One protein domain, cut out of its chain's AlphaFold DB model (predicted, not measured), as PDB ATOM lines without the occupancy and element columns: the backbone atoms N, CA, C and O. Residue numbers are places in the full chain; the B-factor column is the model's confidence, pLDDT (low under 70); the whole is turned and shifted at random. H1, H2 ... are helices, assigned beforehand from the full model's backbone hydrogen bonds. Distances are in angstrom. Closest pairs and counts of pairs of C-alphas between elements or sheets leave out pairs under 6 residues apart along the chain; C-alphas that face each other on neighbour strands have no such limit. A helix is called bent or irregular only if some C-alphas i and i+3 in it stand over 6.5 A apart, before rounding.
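This is residues 27 to 89 of the 194 residues of an uncharacterized protein of Melipona quadrifasciata (UniProt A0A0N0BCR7). Four short helices make a small body in which H4 packs on residues 45 to 49 of H2 and residues 63 to 67 of H3, while H1 is loosely placed near H2 and H4. The printed part has 63 residues, in order H1 H2 H3 H4, all helix and compact, with a radius of gyration of the C-alphas of 11.2 A and spans of 30 by 25 by 18 A.

Find C-alpha 27 at (-147.910, -146.566, -133.160); H1 runs from there to 39, 18.7 A. Next come H2, residues 45 to 56, and irregular H3, 58 to 69, where C-alphas 63 and 66 are 8.0 A apart. H4, 76 to 88, ends at (-143.741, -150.026, -140.692).

Look at Phe 37 and Lys 48, the closest C-alphas of H1 and H2, 7.8 A apart: close but not clearly touching. H4 touches H2, closest C-alphas Tyr 49 and Tyr 77, 5.0 A. H4 touches H3 at a steep tilt of 50 degrees, closest C-alphas Ile 67 and Leu 80, 6.9 A. H1 and H3 are apart. O i to N i+4 pairs are all within hydrogen-bond range in H1, H2 and H4; H3 has 3 of 8, and 5 of 9 O i to N i+3.

The printed part has no cut and no long link; only residue 89 is under pLDDT 70.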
ATOM      1  N   ASP A  27    -147.241-147.667-133.870       83.75
ATOM      2  CA  ASP A  27    -147.910-146.566-133.160       83.75
ATOM      3  C   ASP A  27    -148.184-146.882-131.681       83.75
ATOM      4  O   ASP A  27    -147.959-146.052-130.798       83.75
ATOM      5  N   LEU A  28    -148.649-148.104-131.398       83.38
ATOM      6  CA  LEU A  28    -148.992-148.530-130.042       83.38
ATOM      7  C   LEU A  28    -147.737-148.735-129.189       83.38
ATOM      8  O   LEU A  28    -147.728-148.381-128.010       83.38
ATOM      9  N   TRP A  29    -146.674-149.268-129.793       86.81
ATOM     10  CA  TRP A  29    -145.386-149.426-129.126       86.81
ATOM     11  C   TRP A  29    -144.761-148.070-128.782       86.81
ATOM     12  O   TRP A  29    -144.324-147.875-127.648       86.81
ATOM     13  N   PHE A  30    -144.802-147.100-129.705       87.00
ATOM     14  CA  PHE A  30    -144.340-145.739-129.427       87.00
ATOM     15  C   PHE A  30    -145.133-145.085-128.289       87.00
ATOM     16  O   PHE A  30    -144.538-144.494-127.394       87.00
ATOM     17  N   HIS A  31    -146.459-145.257-128.258       86.88
ATOM     18  CA  HIS A  31    -147.273-144.746-127.153       86.88
ATOM     19  C   HIS A  31    -146.883-145.370-125.804       86.88
ATOM     20  O   HIS A  31    -146.835-144.678-124.790       86.88
ATOM     21  N   TYR A  32    -146.582-146.671-125.785       85.75
ATOM     22  CA  TYR A  32    -146.139-147.373-124.583       85.75
ATOM     23  C   TYR A  32    -144.795-146.837-124.063       85.75
ATOM     24  O   TYR A  32    -144.697-146.471-122.891       85.75
ATOM     25  N   ILE A  33    -143.779-146.718-124.925       86.25
ATOM     26  CA  ILE A  33    -142.461-146.223-124.498       86.25
ATOM     27  C   ILE A  33    -142.488-144.742-124.106       86.25
ATOM     28  O   ILE A  33    -141.749-144.347-123.216       86.25
ATOM     29  N   GLU A  34    -143.362-143.922-124.694       87.38
ATOM     30  CA  GLU A  34    -143.522-142.519-124.290       87.38
ATOM     31  C   GLU A  34    -144.054-142.394-122.863       87.38
ATOM     32  O   GLU A  34    -143.630-141.510-122.117       87.38
ATOM     33  N   LYS A  35    -144.945-143.305-122.450       86.25
ATOM     34  CA  LYS A  35    -145.388-143.391-121.054       86.25
ATOM     35  C   LYS A  35    -144.259-143.820-120.127       86.25
ATOM     36  O   LYS A  35    -144.172-143.287-119.025       86.25
ATOM     37  N   LEU A  36    -143.383-144.721-120.575       84.75
ATOM     38  CA  LEU A  36    -142.185-145.083-119.818       84.75
ATOM     39  C   LEU A  36    -141.237-143.885-119.695       84.75
ATOM     40  O   LEU A  36    -140.867-143.529-118.584       84.75
ATOM     41  N   PHE A  37    -140.914-143.194-120.789       86.12
ATOM     42  CA  PHE A  37    -140.058-142.004-120.747       86.12
ATOM     43  C   PHE A  37    -140.597-140.929-119.805       86.12
ATOM     44  O   PHE A  37    -139.827-140.360-119.036       86.12
ATOM     45  N   ALA A  38    -141.912-140.699-119.817       85.06
ATOM     46  CA  ALA A  38    -142.564-139.785-118.886       85.06
ATOM     47  C   ALA A  38    -142.493-140.266-117.425       85.06
ATOM     48  O   ALA A  38    -142.392-139.442-116.525       85.06
ATOM     49  N   GLY A  39    -142.539-141.577-117.177       82.75
ATOM     50  CA  GLY A  39    -142.417-142.155-115.835       82.75
ATOM     51  C   GLY A  39    -140.997-142.130-115.259       82.75
ATOM     52  O   GLY A  39    -140.844-142.190-114.042       82.75
ATOM     53  N   TYR A  40    -139.977-142.029-116.113       80.06
ATOM     54  CA  TYR A  40    -138.558-142.022-115.731       80.06
ATOM     55  C   TYR A  40    -137.865-140.671-115.946       80.06
ATOM     56  O   TYR A  40    -136.638-140.608-115.903       80.06
ATOM     57  N   ASP A  41    -138.631-139.606-116.201       80.44
ATOM     58  CA  ASP A  41    -138.131-138.249-116.465       80.44
ATOM     59  C   ASP A  41    -137.082-138.170-117.597       80.44
ATOM     60  O   ASP A  41    -136.213-137.292-117.631       80.44
ATOM     61  N   ILE A  42    -137.179-139.068-118.583       81.06
ATOM     62  CA  ILE A  42    -136.287-139.079-119.747       81.06
ATOM     63  C   ILE A  42    -136.753-137.992-120.717       81.06
ATOM     64  O   ILE A  42    -137.674-138.171-121.519       81.06
ATOM     65  N   THR A  43    -136.101-136.836-120.638       79.75
ATOM     66  CA  THR A  43    -136.428-135.648-121.440       79.75
ATOM     67  C   THR A  43    -135.459-135.418-122.597       79.75
ATOM     68  O   THR A  43    -135.849-134.820-123.597       79.75
ATOM     69  N   THR A  44    -134.237-135.946-122.508       85.12
ATOM     70  CA  THR A  44    -133.191-135.796-123.526       85.12
ATOM     71  C   THR A  44    -133.518-136.577-124.800       85.12
ATOM     72  O   THR A  44    -133.647-137.801-124.762       85.12
ATOM     73  N   ASP A  45    -133.592-135.878-125.936       84.25
ATOM     74  CA  ASP A  45    -133.867-136.455-127.264       84.25
ATOM     75  C   ASP A  45    -132.872-137.568-127.634       84.25
ATOM     76  O   ASP A  45    -133.280-138.675-127.982       84.25
ATOM     77  N   GLN A  46    -131.577-137.321-127.415       81.81
ATOM     78  CA  GLN A  46    -130.503-138.292-127.650       81.81
ATOM     79  C   GLN A  46    -130.732-139.607-126.890       81.81
ATOM     80  O   GLN A  46    -130.652-140.687-127.465       81.81
ATOM     81  N   THR A  47    -131.097-139.533-125.606       84.25
ATOM     82  CA  THR A  47    -131.347-140.726-124.785       84.25
ATOM     83  C   THR A  47    -132.557-141.514-125.287       84.25
ATOM     84  O   THR A  47    -132.540-142.744-125.262       84.25
ATOM     85  N   LYS A  48    -133.600-140.835-125.782       85.44
ATOM     86  CA  LYS A  48    -134.760-141.501-126.397       85.44
ATOM     87  C   LYS A  48    -134.388-142.164-127.721       85.44
ATOM     88  O   LYS A  48    -134.837-143.278-127.984       85.44
ATOM     89  N   TYR A  49    -133.570-141.503-128.536       84.88
ATOM     90  CA  TYR A  49    -133.070-142.042-129.797       84.88
ATOM     91  C   TYR A  49    -132.231-143.311-129.571       84.88
ATOM     92  O   TYR A  49    -132.548-144.364-130.128       84.88
ATOM     93  N   ASP A  50    -131.248-143.251-128.671       83.56
ATOM     94  CA  ASP A  50    -130.381-144.388-128.329       83.56
ATOM     95  C   ASP A  50    -131.186-145.554-127.730       83.56
ATOM     96  O   ASP A  50    -130.951-146.729-128.043       83.56
ATOM     97  N   PHE A  51    -132.204-145.238-126.922       83.75
ATOM     98  CA  PHE A  51    -133.128-146.229-126.382       83.75
ATOM     99  C   PHE A  51    -133.893-146.950-127.493       83.75
ATOM    100  O   PHE A  51    -133.954-148.181-127.499       83.75
ATOM    101  N   VAL A  52    -134.464-146.210-128.446       85.00
ATOM    102  CA  VAL A  52    -135.212-146.809-129.558       85.00
ATOM    103  C   VAL A  52    -134.296-147.671-130.422       85.00
ATOM    104  O   VAL A  52    -134.690-148.780-130.769       85.00
ATOM    105  N   LEU A  53    -133.070-147.232-130.722       82.56
ATOM    106  CA  LEU A  53    -132.117-148.034-131.498       82.56
ATOM    107  C   LEU A  53    -131.788-149.373-130.829       82.56
ATOM    108  O   LEU A  53    -131.756-150.406-131.502       82.56
ATOM    109  N   THR A  54    -131.596-149.364-129.510       82.12
ATOM    110  CA  THR A  54    -131.256-150.567-128.737       82.12
ATOM    111  C   THR A  54    -132.415-151.570-128.703       82.12
ATOM    112  O   THR A  54    -132.195-152.775-128.822       82.12
ATOM    113  N   HIS A  55    -133.657-151.086-128.602       81.38
ATOM    114  CA  HIS A  55    -134.853-151.930-128.456       81.38
ATOM    115  C   HIS A  55    -135.538-152.300-129.770       81.38
ATOM    116  O   HIS A  55    -136.333-153.240-129.816       81.38
ATOM    117  N   MET A  56    -135.236-151.570-130.842       80.12
ATOM    118  CA  MET A  56    -135.754-151.859-132.166       80.12
ATOM    119  C   MET A  56    -135.213-153.203-132.653       80.12
ATOM    120  O   MET A  56    -135.997-154.053-133.042       80.12
ATOM    121  N   GLY A  57    -133.908-153.455-132.540       77.81
ATOM    122  CA  GLY A  57    -133.277-154.694-133.005       77.81
ATOM    123  C   GLY A  57    -132.780-154.606-134.454       77.81
ATOM    124  O   GLY A  57    -133.311-153.875-135.297       77.81
ATOM    125  N   SER A  58    -131.725-155.365-134.760       76.12
ATOM    126  CA  SER A  58    -130.926-155.216-135.990       76.12
ATOM    127  C   SER A  58    -131.706-155.452-137.289       76.12
ATOM    128  O   SER A  58    -131.432-154.809-138.302       76.12
ATOM    129  N   GLN A  59    -132.714-156.327-137.264       76.50
ATOM    130  CA  GLN A  59    -133.568-156.613-138.422       76.50
ATOM    131  C   GLN A  59    -134.361-155.394-138.912       76.50
ATOM    132  O   GLN A  59    -134.621-155.269-140.109       76.50
ATOM    133  N   TYR A  60    -134.724-154.485-138.004       77.75
ATOM    134  CA  TYR A  60    -135.533-153.318-138.332       77.75
ATOM    135  C   TYR A  60    -134.675-152.069-138.559       77.75
ATOM    136  O   TYR A  60    -135.054-151.208-139.349       77.75
ATOM    137  N   ALA A  61    -133.469-152.024-137.980       78.38
ATOM    138  CA  ALA A  61    -132.479-150.974-138.231       78.38
ATOM    139  C   ALA A  61    -132.147-150.810-139.727       78.38
ATOM    140  O   ALA A  61    -131.916-149.699-140.196       78.38
ATOM    141  N   ARG A  62    -132.205-151.895-140.519       77.19
ATOM    142  CA  ARG A  62    -132.049-151.835-141.985       77.19
ATOM    143  C   ARG A  62    -133.080-150.926-142.661       77.19
ATOM    144  O   ARG A  62    -132.770-150.332-143.688       77.19
ATOM    145  N   TYR A  63    -134.290-150.828-142.116       74.56
ATOM    146  CA  TYR A  63    -135.356-150.010-142.691       74.56
ATOM    147  C   TYR A  63    -135.230-148.535-142.335       74.56
ATOM    148  O   TYR A  63    -135.955-147.746-142.920       74.56
ATOM    149  N   VAL A  64    -134.335-148.159-141.422       78.19
ATOM    150  CA  VAL A  64    -134.065-146.768-141.018       78.19
ATOM    151  C   VAL A  64    -132.577-146.433-141.076       78.19
ATOM    152  O   VAL A  64    -132.098-145.518-140.410       78.19
ATOM    153  N   CYS A  65    -131.821-147.182-141.884       81.75
ATOM    154  CA  CYS A  65    -130.375-147.029-141.996       81.75
ATOM    155  C   CYS A  65    -129.962-145.645-142.506       81.75
ATOM    156  O   CYS A  65    -128.897-145.164-142.150       81.75
ATOM    157  N   ASP A  66    -130.807-144.992-143.295       78.06
ATOM    158  CA  ASP A  66    -130.624-143.631-143.783       78.06
ATOM    159  C   ASP A  66    -130.658-142.593-142.655       78.06
ATOM    160  O   ASP A  66    -129.845-141.674-142.660       78.06
ATOM    161  N   ILE A  67    -131.527-142.781-141.659       81.69
ATOM    162  CA  ILE A  67    -131.608-141.916-140.470       81.69
ATOM    163  C   ILE A  67    -130.430-142.191-139.536       81.69
ATOM    164  O   ILE A  67    -129.871-141.270-138.956       81.69
ATOM    165  N   ILE A  68    -130.012-143.455-139.431       80.69
ATOM    166  CA  ILE A  68    -128.844-143.841-138.631       80.69
ATOM    167  C   ILE A  68    -127.550-143.286-139.247       80.69
ATOM    168  O   ILE A  68    -126.663-142.844-138.522       80.69
ATOM    169  N   TRP A  69    -127.429-143.315-140.577       80.12
ATOM    170  CA  TRP A  69    -126.233-142.862-141.290       80.12
ATOM    171  C   TRP A  69    -126.161-141.340-141.421       80.12
ATOM    172  O   TRP A  69    -125.071-140.773-141.457       80.12
ATOM    173  N   ASN A  70    -127.315-140.682-141.504       79.06
ATOM    174  CA  ASN A  70    -127.424-139.235-141.572       79.06
ATOM    175  C   ASN A  70    -128.452-138.739-140.542       79.06
ATOM    176  O   ASN A  70    -129.585-138.413-140.916       79.06
ATOM    177  N   PRO A  71    -128.078-138.706-139.250       75.94
ATOM    178  CA  PRO A  71    -128.984-138.261-138.207       75.94
ATOM    179  C   PRO A  71    -129.310-136.772-138.392       75.94
ATOM    180  O   PRO A  71    -128.409-135.971-138.659       75.94
ATOM    181  N   PRO A  72    -130.585-136.372-138.261       77.88
ATOM    182  CA  PRO A  72    -130.964-134.967-138.301       77.88
ATOM    183  C   PRO A  72    -130.369-134.211-137.102       77.88
ATOM    184  O   PRO A  72    -130.145-134.767-136.027       77.88
ATOM    185  N   GLU A  73    -130.094-132.921-137.295       73.12
ATOM    186  CA  GLU A  73    -129.412-132.075-136.302       73.12
ATOM    187  C   GLU A  73    -130.317-131.707-135.105       73.12
ATOM    188  O   GLU A  73    -129.832-131.308-134.048       73.12
ATOM    189  N   LYS A  74    -131.639-131.846-135.270       76.25
ATOM    190  CA  LYS A  74    -132.673-131.628-134.250       76.25
ATOM    191  C   LYS A  74    -133.782-132.662-134.411       76.25
ATOM    192  O   LYS A  74    -134.000-133.148-135.520       76.25
ATOM    193  N   ASP A  75    -134.476-132.954-133.314       82.69
ATOM    194  CA  ASP A  75    -135.659-133.821-133.272       82.69
ATOM    195  C   ASP A  75    -135.393-135.221-133.862       82.69
ATOM    196  O   ASP A  75    -136.122-135.728-134.726       82.69
ATOM    197  N   GLN A  76    -134.305-135.850-133.405       83.44
ATOM    198  CA  GLN A  76    -133.858-137.163-133.875       83.44
ATOM    199  C   GLN A  76    -134.878-138.241-133.535       83.44
ATOM    200  O   GLN A  76    -135.190-139.081-134.384       83.44
ATOM    201  N   TYR A  77    -135.441-138.194-132.325       85.81
ATOM    202  CA  TYR A  77    -136.476-139.130-131.904       85.81
ATOM    203  C   TYR A  77    -137.751-138.982-132.736       85.81
ATOM    204  O   TYR A  77    -138.268-139.981-133.232       85.81
ATOM    205  N   ASP A  78    -138.243-137.757-132.929       86.06
ATOM    206  CA  ASP A  78    -139.499-137.514-133.646       86.06
ATOM    207  C   ASP A  78    -139.385-137.859-135.131       86.06
ATOM    208  O   ASP A  78    -140.299-138.461-135.710       86.06
ATOM    209  N   THR A  79    -138.237-137.556-135.745       85.69
ATOM    210  CA  THR A  79    -137.947-137.953-137.126       85.69
ATOM    211  C   THR A  79    -137.887-139.474-137.248       85.69
ATOM    212  O   THR A  79    -138.539-140.049-138.124       85.69
ATOM    213  N   LEU A  80    -137.168-140.143-136.337       86.50
ATOM    214  CA  LEU A  80    -137.073-141.601-136.310       86.50
ATOM    215  C   LEU A  80    -138.447-142.244-136.109       86.50
ATOM    216  O   LEU A  80    -138.797-143.158-136.849       86.50
ATOM    217  N   LYS A  81    -139.237-141.757-135.150       87.50
ATOM    218  CA  LYS A  81    -140.595-142.224-134.855       87.50
ATOM    219  C   LYS A  81    -141.498-142.098-136.075       87.50
ATOM    220  O   LYS A  81    -142.147-143.071-136.457       87.50
ATOM    221  N   THR A  82    -141.515-140.924-136.703       85.00
ATOM    222  CA  THR A  82    -142.358-140.648-137.873       85.00
ATOM    223  C   THR A  82    -141.997-141.559-139.037       85.00
ATOM    224  O   THR A  82    -142.878-142.164-139.645       85.00
ATOM    225  N   GLU A  83    -140.707-141.715-139.326       84.56
ATOM    226  CA  GLU A  83    -140.247-142.578-140.409       84.56
ATOM    227  C   GLU A  83    -140.429-144.064-140.099       84.56
ATOM    228  O   GLU A  83    -140.804-144.819-140.999       84.56
ATOM    229  N   LEU A  84    -140.247-144.495-138.844       85.38
ATOM    230  CA  LEU A  84    -140.565-145.861-138.436       85.38
ATOM    231  C   LEU A  84    -142.038-146.146-138.663       85.38
ATOM    232  O   LEU A  84    -142.366-147.128-139.317       85.38
ATOM    233  N   ILE A  85    -142.920-145.285-138.155       82.94
ATOM    234  CA  ILE A  85    -144.361-145.440-138.332       82.94
ATOM    235  C   ILE A  85    -144.678-145.427-139.825       82.94
ATOM    236  O   ILE A  85    -145.356-146.323-140.298       82.94
ATOM    237  N   ARG A  86    -144.126-144.503-140.617       80.44
ATOM    238  CA  ARG A  86    -144.372-144.439-142.065       80.44
ATOM    239  C   ARG A  86    -143.957-145.718-142.801       80.44
ATOM    240  O   ARG A  86    -144.685-146.167-143.681       80.44
ATOM    241  N   ARG A  87    -142.799-146.297-142.470       77.38
ATOM    242  CA  ARG A  87    -142.233-147.478-143.155       77.38
ATOM    243  C   ARG A  87    -142.808-148.798-142.647       77.38
ATOM    244  O   ARG A  87    -143.001-149.714-143.439       77.38
ATOM    245  N   PHE A  88    -143.106-148.880-141.351       73.62
ATOM    246  CA  PHE A  88    -143.741-150.026-140.692       73.62
ATOM    247  C   PHE A  88    -145.261-149.923-140.626       73.62
ATOM    248  O   PHE A  88    -145.895-150.757-139.991       73.62
ATOM    249  N   ASN A  89    -145.873-148.956-141.307       65.00
ATOM    250  CA  ASN A  89    -147.314-148.913-141.520       65.00
ATOM    251  C   ASN A  89    -147.647-149.441-142.928       65.00
ATOM    252  O   ASN A  89    -147.951-148.665-143.831       65.00
TER     253      ASN A  89